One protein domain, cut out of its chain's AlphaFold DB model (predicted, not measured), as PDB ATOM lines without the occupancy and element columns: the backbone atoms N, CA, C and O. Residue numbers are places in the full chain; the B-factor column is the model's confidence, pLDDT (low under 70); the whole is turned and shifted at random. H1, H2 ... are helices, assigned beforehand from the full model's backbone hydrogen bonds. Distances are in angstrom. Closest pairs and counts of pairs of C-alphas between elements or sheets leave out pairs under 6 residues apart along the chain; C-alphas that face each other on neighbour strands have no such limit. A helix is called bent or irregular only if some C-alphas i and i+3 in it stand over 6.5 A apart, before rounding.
ATOM      1  N   LEU A 248      52.485  38.687  43.281       89.75
ATOM      2  CA  LEU A 248      52.979  38.969  41.928       89.75
ATOM      3  C   LEU A 248      53.192  37.683  41.111       89.75
ATOM      4  O   LEU A 248      52.812  37.627  39.939       89.75
ATOM      5  N   GLY A 249      53.738  36.630  41.719       88.06
ATOM      6  CA  GLY A 249      53.886  35.316  41.091       88.06
ATOM      7  C   GLY A 249      52.544  34.720  40.656       88.06
ATOM      8  O   GLY A 249      52.424  34.214  39.538       88.06
ATOM      9  N   LYS A 250      51.500  34.843  41.486       90.94
ATOM     10  CA  LYS A 250      50.131  34.413  41.155       90.94
ATOM     11  C   LYS A 250      49.533  35.223  40.005       90.94
ATOM     12  O   LYS A 250      48.887  34.632  39.140       90.94
ATOM     13  N   LEU A 251      49.784  36.533  39.935       89.75
ATOM     14  CA  LEU A 251      49.369  37.354  38.788       89.75
ATOM     15  C   LEU A 251      50.024  36.890  37.488       89.75
ATOM     16  O   LEU A 251      49.338  36.729  36.481       89.75
ATOM     17  N   VAL A 252      51.332  36.620  37.514       87.00
ATOM     18  CA  VAL A 252      52.070  36.118  36.344       87.00
ATOM     19  C   VAL A 252      51.535  34.760  35.873       87.00
ATOM     20  O   VAL A 252      51.556  34.472  34.680       87.00
ATOM     21  N   GLN A 253      51.024  33.943  36.794       87.06
ATOM     22  CA  GLN A 253      50.363  32.668  36.501       87.06
ATOM     23  C   GLN A 253      48.878  32.810  36.107       87.06
ATOM     24  O   GLN A 253      48.192  31.797  35.997       87.06
ATOM     25  N   ALA A 254      48.362  34.032  35.928       90.12
ATOM     26  CA  ALA A 254      46.949  34.316  35.657       90.12
ATOM     27  C   ALA A 254      45.978  33.779  36.737       90.12
ATOM     28  O   ALA A 254      44.874  33.330  36.435       90.12
ATOM     29  N   LYS A 255      46.373  33.856  38.018       91.12
ATOM     30  CA  LYS A 255      45.576  33.450  39.193       91.12
ATOM     31  C   LYS A 255      45.197  34.666  40.068       91.12
ATOM     32  O   LYS A 255      45.662  34.767  41.203       91.12
ATOM     33  N   PRO A 256      44.357  35.604  39.583       90.88
ATOM     34  CA  PRO A 256      44.099  36.886  40.253       90.88
ATOM     35  C   PRO A 256      43.421  36.761  41.626       90.88
ATOM     36  O   PRO A 256      43.725  37.545  42.517       90.88
ATOM     37  N   ALA A 257      42.558  35.761  41.834       89.94
ATOM     38  CA  ALA A 257      41.938  35.523  43.142       89.94
ATOM     39  C   ALA A 257      42.971  35.101  44.203       89.94
ATOM     40  O   ALA A 257      42.966  35.620  45.312       89.94
ATOM     41  N   GLN A 258      43.907  34.215  43.836       90.94
ATOM     42  CA  GLN A 258      45.005  33.819  44.725       90.94
ATOM     43  C   GLN A 258      45.965  34.990  44.963       90.94
ATOM     44  O   GLN A 258      46.417  35.189  46.083       90.94
ATOM     45  N   ALA A 259      46.233  35.801  43.934       91.19
ATOM     46  CA  ALA A 259      47.040  37.009  44.084       91.19
ATOM     47  C   ALA A 259      46.428  37.999  45.087       91.19
ATOM     48  O   ALA A 259      47.152  38.556  45.907       91.19
ATOM     49  N   ALA A 260      45.102  38.183  45.054       91.75
ATOM     50  CA  ALA A 260      44.392  39.033  46.005       91.75
ATOM     51  C   ALA A 260      44.575  38.546  47.454       91.75
ATOM     52  O   ALA A 260      44.885  39.356  48.322       91.75
ATOM     53  N   SER A 261      44.472  37.236  47.711       92.31
ATOM     54  CA  SER A 261      44.738  36.659  49.039       92.31
ATOM     55  C   SER A 261      46.151  36.964  49.544       92.31
ATOM     56  O   SER A 261      46.321  37.376  50.692       92.31
ATOM     57  N   GLU A 262      47.164  36.823  48.688       91.50
ATOM     58  CA  GLU A 262      48.561  37.077  49.062       91.50
ATOM     59  C   GLU A 262      48.849  38.569  49.294       91.50
ATOM     60  O   GLU A 262      49.483  38.937  50.282       91.50
ATOM     61  N   PHE A 263      48.330  39.465  48.445       92.44
ATOM     62  CA  PHE A 263      48.452  40.907  48.687       92.44
ATOM     63  C   PHE A 263      47.697  41.341  49.943       92.44
ATOM     64  O   PHE A 263      48.175  42.203  50.681       92.44
ATOM     65  N   MET A 264      46.549  40.722  50.230       91.00
ATOM     66  CA  MET A 264      45.828  40.983  51.468       91.00
ATOM     67  C   MET A 264      46.681  40.585  52.674       91.00
ATOM     68  O   MET A 264      46.825  41.393  53.592       91.00
ATOM     69  N   ALA A 265      47.326  39.415  52.643       88.44
ATOM     70  CA  ALA A 265      48.274  38.999  53.674       88.44
ATOM     71  C   ALA A 265      49.446  39.991  53.819       88.44
ATOM     72  O   ALA A 265      49.747  40.412  54.935       88.44
ATOM     73  N   ALA A 266      50.033  40.453  52.710       87.31
ATOM     74  CA  ALA A 266      51.106  41.451  52.708       87.31
ATOM     75  C   ALA A 266      50.689  42.819  53.285       87.31
ATOM     76  O   ALA A 266      51.534  43.579  53.758       87.31
ATOM     77  N   SER A 267      49.396  43.155  53.246       88.06
ATOM     78  CA  SER A 267      48.889  44.462  53.687       88.06
ATOM     79  C   SER A 267      48.583  44.554  55.191       88.06
ATOM     80  O   SER A 267      48.347  45.650  55.712       88.06
ATOM     81  N   ARG A 268      48.592  43.423  55.910       84.00
ATOM     82  CA  ARG A 268      48.234  43.355  57.339       84.00
ATOM     83  C   ARG A 268      49.258  44.022  58.235       84.00
ATOM     84  O   ARG A 268      48.888  44.736  59.165       84.00
ATOM     85  N   THR A 269      50.530  43.837  57.916       78.44
ATOM     86  CA  THR A 269      51.642  44.355  58.710       78.44
ATOM     87  C   THR A 269      51.983  45.767  58.246       78.44
ATOM     88  O   THR A 269      52.134  46.028  57.048       78.44
ATOM     89  N   ALA A 270      52.078  46.712  59.187       74.19
ATOM     90  CA  ALA A 270      52.465  48.089  58.890       74.19
ATOM     91  C   ALA A 270      53.888  48.108  58.310       74.19
ATOM     92  O   ALA A 270      54.867  47.864  59.009       74.19
ATOM     93  N   SER A 271      53.986  48.335  57.002       76.06
ATOM     94  CA  SER A 271      55.233  48.286  56.245       76.06
ATOM     95  C   SER A 271      55.106  49.109  54.967       76.06
ATOM     96  O   SER A 271      54.005  49.418  54.515       76.06
ATOM     97  N   VAL A 272      56.230  49.409  54.329       76.06
ATOM     98  CA  VAL A 272      56.270  50.078  53.016       76.06
ATOM     99  C   VAL A 272      55.631  49.198  51.934       76.06
ATOM    100  O   VAL A 272      55.019  49.686  50.982       76.06
ATOM    101  N   ILE A 273      55.693  47.876  52.123       83.94
ATOM    102  CA  ILE A 273      55.047  46.882  51.264       83.94
ATOM    103  C   ILE A 273      53.523  46.995  51.319       83.94
ATOM    104  O   ILE A 273      52.873  46.791  50.296       83.94
ATOM    105  N   ARG A 274      52.941  47.398  52.457       87.06
ATOM    106  CA  ARG A 274      51.486  47.560  52.600       87.06
ATOM    107  C   ARG A 274      50.905  48.486  51.537       87.06
ATOM    108  O   ARG A 274      49.904  48.135  50.923       87.06
ATOM    109  N   ALA A 275      51.535  49.634  51.287       87.19
ATOM    110  CA  ALA A 275      51.059  50.578  50.276       87.19
ATOM    111  C   ALA A 275      51.085  49.960  48.867       87.19
ATOM    112  O   ALA A 275      50.112  50.072  48.121       87.19
ATOM    113  N   LYS A 276      52.159  49.235  48.530       89.00
ATOM    114  CA  LYS A 276      52.285  48.524  47.246       89.00
ATOM    115  C   LYS A 276      51.259  47.399  47.106       89.00
ATOM    116  O   LYS A 276      50.687  47.226  46.033       89.00
ATOM    117  N   ALA A 277      51.018  46.643  48.174       90.50
ATOM    118  CA  ALA A 277      50.033  45.569  48.200       90.50
ATOM    119  C   ALA A 277      48.605  46.111  48.029       90.50
ATOM    120  O   ALA A 277      47.842  45.575  47.227       90.50
ATOM    121  N   LEU A 278      48.269  47.217  48.703       91.38
ATOM    122  CA  LEU A 278      46.979  47.895  48.550       91.38
ATOM    123  C   LEU A 278      46.777  48.455  47.132       91.38
ATOM    124  O   LEU A 278      45.677  48.334  46.598       91.38
ATOM    125  N   ASP A 279      47.820  48.991  46.484       91.94
ATOM    126  CA  ASP A 279      47.746  49.412  45.072       91.94
ATOM    127  C   ASP A 279      47.443  48.227  44.139       91.94
ATOM    128  O   ASP A 279      46.591  48.327  43.256       91.94
ATOM    129  N   GLN A 280      48.081  47.070  44.354       93.38
ATOM    130  CA  GLN A 280      47.784  45.862  43.574       93.38
ATOM    131  C   GLN A 280      46.357  45.351  43.814       93.38
ATOM    132  O   GLN A 280      45.656  45.021  42.855       93.38
ATOM    133  N   LEU A 281      45.895  45.337  45.067       93.31
ATOM    134  CA  LEU A 281      44.514  44.991  45.418       93.31
ATOM    135  C   LEU A 281      43.511  45.928  44.746       93.31
ATOM    136  O   LEU A 281      42.511  45.468  44.198       93.31
ATOM    137  N   ARG A 282      43.802  47.231  44.723       92.75
ATOM    138  CA  ARG A 282      42.959  48.225  44.059       92.75
ATOM    139  C   ARG A 282      42.840  47.956  42.563       92.75
ATOM    140  O   ARG A 282      41.733  47.942  42.036       92.75
ATOM    141  N   ARG A 283      43.953  47.654  41.891       91.44
ATOM    142  CA  ARG A 283      43.950  47.282  40.466       91.44
ATOM    143  C   ARG A 283      43.144  46.014  40.197       91.44
ATOM    144  O   ARG A 283      42.427  45.955  39.205       91.44
ATOM    145  N   LEU A 284      43.256  45.008  41.067       91.62
ATOM    146  CA  LEU A 284      42.485  43.764  40.965       91.62
ATOM    147  C   LEU A 284      40.983  43.992  41.153       91.62
ATOM    148  O   LEU A 284      40.185  43.334  40.488       91.62
ATOM    149  N   TYR A 285      40.602  44.913  42.037       90.38
ATOM    150  CA  TYR A 285      39.218  45.335  42.224       90.38
ATOM    151  C   TYR A 285      38.686  46.093  41.001       90.38
ATOM    152  O   TYR A 285      37.652  45.722  40.456       90.38
ATOM    153  N   ASP A 286      39.422  47.099  40.515       88.88
ATOM    154  CA  ASP A 286      39.004  47.921  39.370       88.88
ATOM    155  C   ASP A 286      38.922  47.106  38.055       88.88
ATOM    156  O   ASP A 286      38.223  47.497  37.120       88.88
ATOM    157  N   ALA A 287      39.614  45.962  37.975       86.19
ATOM    158  CA  ALA A 287      39.566  45.039  36.840       86.19
ATOM    159  C   ALA A 287      38.373  44.059  36.864       86.19
ATOM    160  O   ALA A 287      38.149  43.357  35.874       86.19
ATOM    161  N   GLN A 288      37.623  43.970  37.969       82.00
ATOM    162  CA  GLN A 288      36.456  43.090  38.057       82.00
ATOM    163  C   GLN A 288      35.242  43.681  37.322       82.00
ATOM    164  O   GLN A 288      35.095  44.902  37.232       82.00
ATOM    165  N   PRO A 289      34.334  42.833  36.800       76.81
ATOM    166  CA  PRO A 289      33.033  43.291  36.321       76.81
ATOM    167  C   PRO A 289      32.325  44.064  37.440       76.81
ATOM    168  O   PRO A 289      32.360  43.617  38.585       76.81
ATOM    169  N   GLN A 290      31.708  45.210  37.123       61.00
ATOM    170  CA  GLN A 290      31.139  46.122  38.123       61.00
ATOM    171  C   GLN A 290      30.226  45.388  39.115       61.00
ATOM    172  O   GLN A 290      29.109  44.997  38.780       61.00
ATOM    173  N   SER A 291      30.729  45.203  40.335       57.41
ATOM    174  CA  SER A 291      29.968  44.690  41.468       57.41
ATOM    175  C   SER A 291      29.454  45.870  42.293       57.41
ATOM    176  O   SER A 291      30.108  46.906  42.382       57.41
ATOM    177  N   SER A 292      28.277  45.730  42.898       60.19
ATOM    178  CA  SER A 292      27.641  46.747  43.749       60.19
ATOM    179  C   SER A 292      28.334  46.960  45.104       60.19
ATOM    180  O   SER A 292      27.843  47.731  45.927       60.19
ATOM    181  N   ASN A 293      29.434  46.257  45.372       79.06
ATOM    182  CA  ASN A 293      30.081  46.222  46.679       79.06
ATOM    183  C   ASN A 293      31.203  47.260  46.729       79.06
ATOM    184  O   ASN A 293      31.931  47.432  45.757       79.06
ATOM    185  N   SER A 294      31.370  47.949  47.860       88.44
ATOM    186  CA  SER A 294      32.488  48.879  48.048       88.44
ATOM    187  C   SER A 294      33.836  48.143  48.042       88.44
ATOM    188  O   SER A 294      33.900  46.949  48.339       88.44
ATOM    189  N   PHE A 295      34.930  48.866  47.778       87.94
ATOM    190  CA  PHE A 295      36.289  48.313  47.872       87.94
ATOM    191  C   PHE A 295      36.546  47.659  49.240       87.94
ATOM    192  O   PHE A 295      37.058  46.547  49.295       87.94
ATOM    193  N   GLU A 296      36.094  48.290  50.327       88.56
ATOM    194  CA  GLU A 296      36.204  47.743  51.687       88.56
ATOM    195  C   GLU A 296      35.403  46.446  51.870       88.56
ATOM    196  O   GLU A 296      35.895  45.479  52.448       88.56
ATOM    197  N   SER A 297      34.183  46.382  51.323       87.50
ATOM    198  CA  SER A 297      33.368  45.162  51.359       87.50
ATOM    199  C   SER A 297      33.981  44.034  50.530       87.50
ATOM    200  O   SER A 297      33.810  42.868  50.878       87.50
ATOM    201  N   TRP A 298      34.673  44.361  49.437       90.31
ATOM    202  CA  TRP A 298      35.398  43.383  48.634       90.31
ATOM    203  C   TRP A 298      36.641  42.865  49.362       90.31
ATOM    204  O   TRP A 298      36.826  41.651  49.426       90.31
ATOM    205  N   LEU A 299      37.440  43.751  49.972       89.75
ATOM    206  CA  LEU A 299      38.606  43.367  50.778       89.75
ATOM    207  C   LEU A 299      38.223  42.407  51.910       89.75
ATOM    208  O   LEU A 299      38.895  41.396  52.107       89.75
ATOM    209  N   ALA A 300      37.115  42.678  52.607       87.81
ATOM    210  CA  ALA A 300      36.601  41.818  53.676       87.81
ATOM    211  C   ALA A 300      36.185  40.412  53.194       87.81
ATOM    212  O   ALA A 300      36.133  39.482  53.995       87.81
ATOM    213  N   GLY A 301      35.891  40.252  51.899       87.94
ATOM    214  CA  GLY A 301      35.528  38.976  51.281       87.94
ATOM    215  C   GLY A 301      36.707  38.178  50.717       87.94
ATOM    216  O   GLY A 301      36.496  37.066  50.230       87.94
ATOM    217  N   ILE A 302      37.934  38.712  50.750       90.06
ATOM    218  CA  ILE A 302      39.124  38.000  50.266       90.06
ATOM    219  C   ILE A 302      39.486  36.893  51.270       90.06
ATOM    220  O   ILE A 302      39.758  37.196  52.434       90.06
ATOM    221  N   PRO A 303      39.533  35.616  50.849       88.94
ATOM    222  CA  PRO A 303      39.900  34.530  51.743       88.94
ATOM    223  C   PRO A 303      41.385  34.597  52.109       88.94
ATOM    224  O   PRO A 303      42.217  35.069  51.327       88.94
ATOM    225  N   GLU A 304      41.723  34.052  53.277       82.69
ATOM    226  CA  GLU A 304      43.111  33.764  53.643       82.69
ATOM    227  C   GLU A 304      43.805  32.933  52.555       82.69
ATOM    228  O   GLU A 304      43.171  32.048  51.964       82.69
ATOM    229  N   PRO A 305      45.110  33.145  52.314       80.25
ATOM    230  CA  PRO A 305      45.882  32.247  51.474       80.25
ATOM    231  C   PRO A 305      45.769  30.806  51.980       80.25
ATOM    232  O   PRO A 305      46.049  30.521  53.149       80.25
ATOM    233  N   ALA A 306      45.394  29.881  51.096       69.56
ATOM    234  CA  ALA A 306      45.417  28.457  51.396       69.56
ATOM    235  C   ALA A 306      46.878  27.995  51.508       69.56
ATOM    236  O   ALA A 306      47.514  27.647  50.515       69.56
ATOM    237  N   ARG A 307      47.434  28.026  52.721       68.12
ATOM    238  CA  ARG A 307      48.777  27.503  52.987       68.12
ATOM    239  C   ARG A 307      48.700  25.981  53.045       68.12
ATOM    240  O   ARG A 307      47.938  25.434  53.841       68.12
TER     241      ARG A 307
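AT A GLANCE: This is residues 248 to 307 of the 723 residues of an uncharacterized protein of Bryobacterales bacterium (UniProt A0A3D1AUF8). Two helices, H2 and the longer H3, lie side by side as a helical hairpin and make the core of this domain, with the short helix H1 packed on the first residues of H2 and the short helix H4 near the last part of H3. Residues 288 to 293, in the loop between H3 and H4, stick out at one end, and the last residues, 300 to 307, fold back past H2 on the side away from H3. The printed part has 60 residues with four named helices, in the order H1, H2, H3, H4, and no named strand, and its class is all helix, with 37 of the 60 residues in the helices. The whole is compact, with a radius of gyration of the C-alphas of 11.1 A, and the C-alphas span 30 by 26 by 19 A along their three main axes.

HOW THE PARTS SIT: The printed part begins with H1, residues 248 to 252, and a tight link of 3 residues joins it to H2, residues 256 to 267. H1 and H2 touch, with 6 pairs of C-alphas within 8 A. Their closest C-alphas are those of Lys 250 and Ala 259, 5.0 A apart, and H2 touches H1 with residues 256 to 259 alone. A tight link of 4 residues joins H2 to H3, residues 272 to 286. H2 and H3 form a helical hairpin and touch, with 18 pairs of C-alphas within 8 A. Their lines stand at a shallow tilt of 30 degrees, and they run opposite ways. The closest C-alphas of this pair are those of Ser 267 and Arg 274, 4.2 A apart, and the two centres are 9.0 A apart. A short link of 8 residues then leads to H4, residues 295 to 299. H3 and H4 only just touch, with 3 pairs of C-alphas within 8 A, and H3 does so with residues 282 to 285 alone. The closest C-alphas of H3 and H4 are those of Tyr 285 and Phe 295, 7.0 A apart. H2 and H4 are close but not clearly touching, with the C-alphas of Met 264 and Leu 299, the closest of the pair, 7.6 A apart. H1 is apart from H3 and from H4. In the backbones of H1, H2 and H4 every O i to N i+4 pair is within hydrogen-bond range, while in H3 10 of 11 are.

IN THESE COORDINATES: H1 runs from Leu 248 to Val 252, 6.3 A from first to last C-alpha, and C-alpha 248 is at (52.979, 38.969, 41.928). H2 runs from Pro 256, with its C-alpha at (44.099, 36.886, 40.253), to Ser 267, a length of 16.1 A. H3, the longest helix with 15 residues, runs from Val 272 to Asp 286 and measures 22.1 A between its first and last C-alphas. H4 runs from Phe 295 to Leu 299, a length of 6.2 A, and ends with C-alpha 299 at (38.606, 43.367, 50.778). No helix is bent.

THE WHOLE: The two C-alphas farthest apart are those of Ser 271 and Ser 292, at 30.3 A. The first and last printed C-alphas, those of Leu 248 and Arg 307, are 16.5 A apart. Residues 288 to 293 stand free, with no C-alpha 8 or more residues away along the chain within 10 A. The printed part has no cut, and no link between its helices is long. The mean pLDDT of the printed part is 85.7, and the model's confidence is under 70 at residues 290 to 292 and 306 to 307.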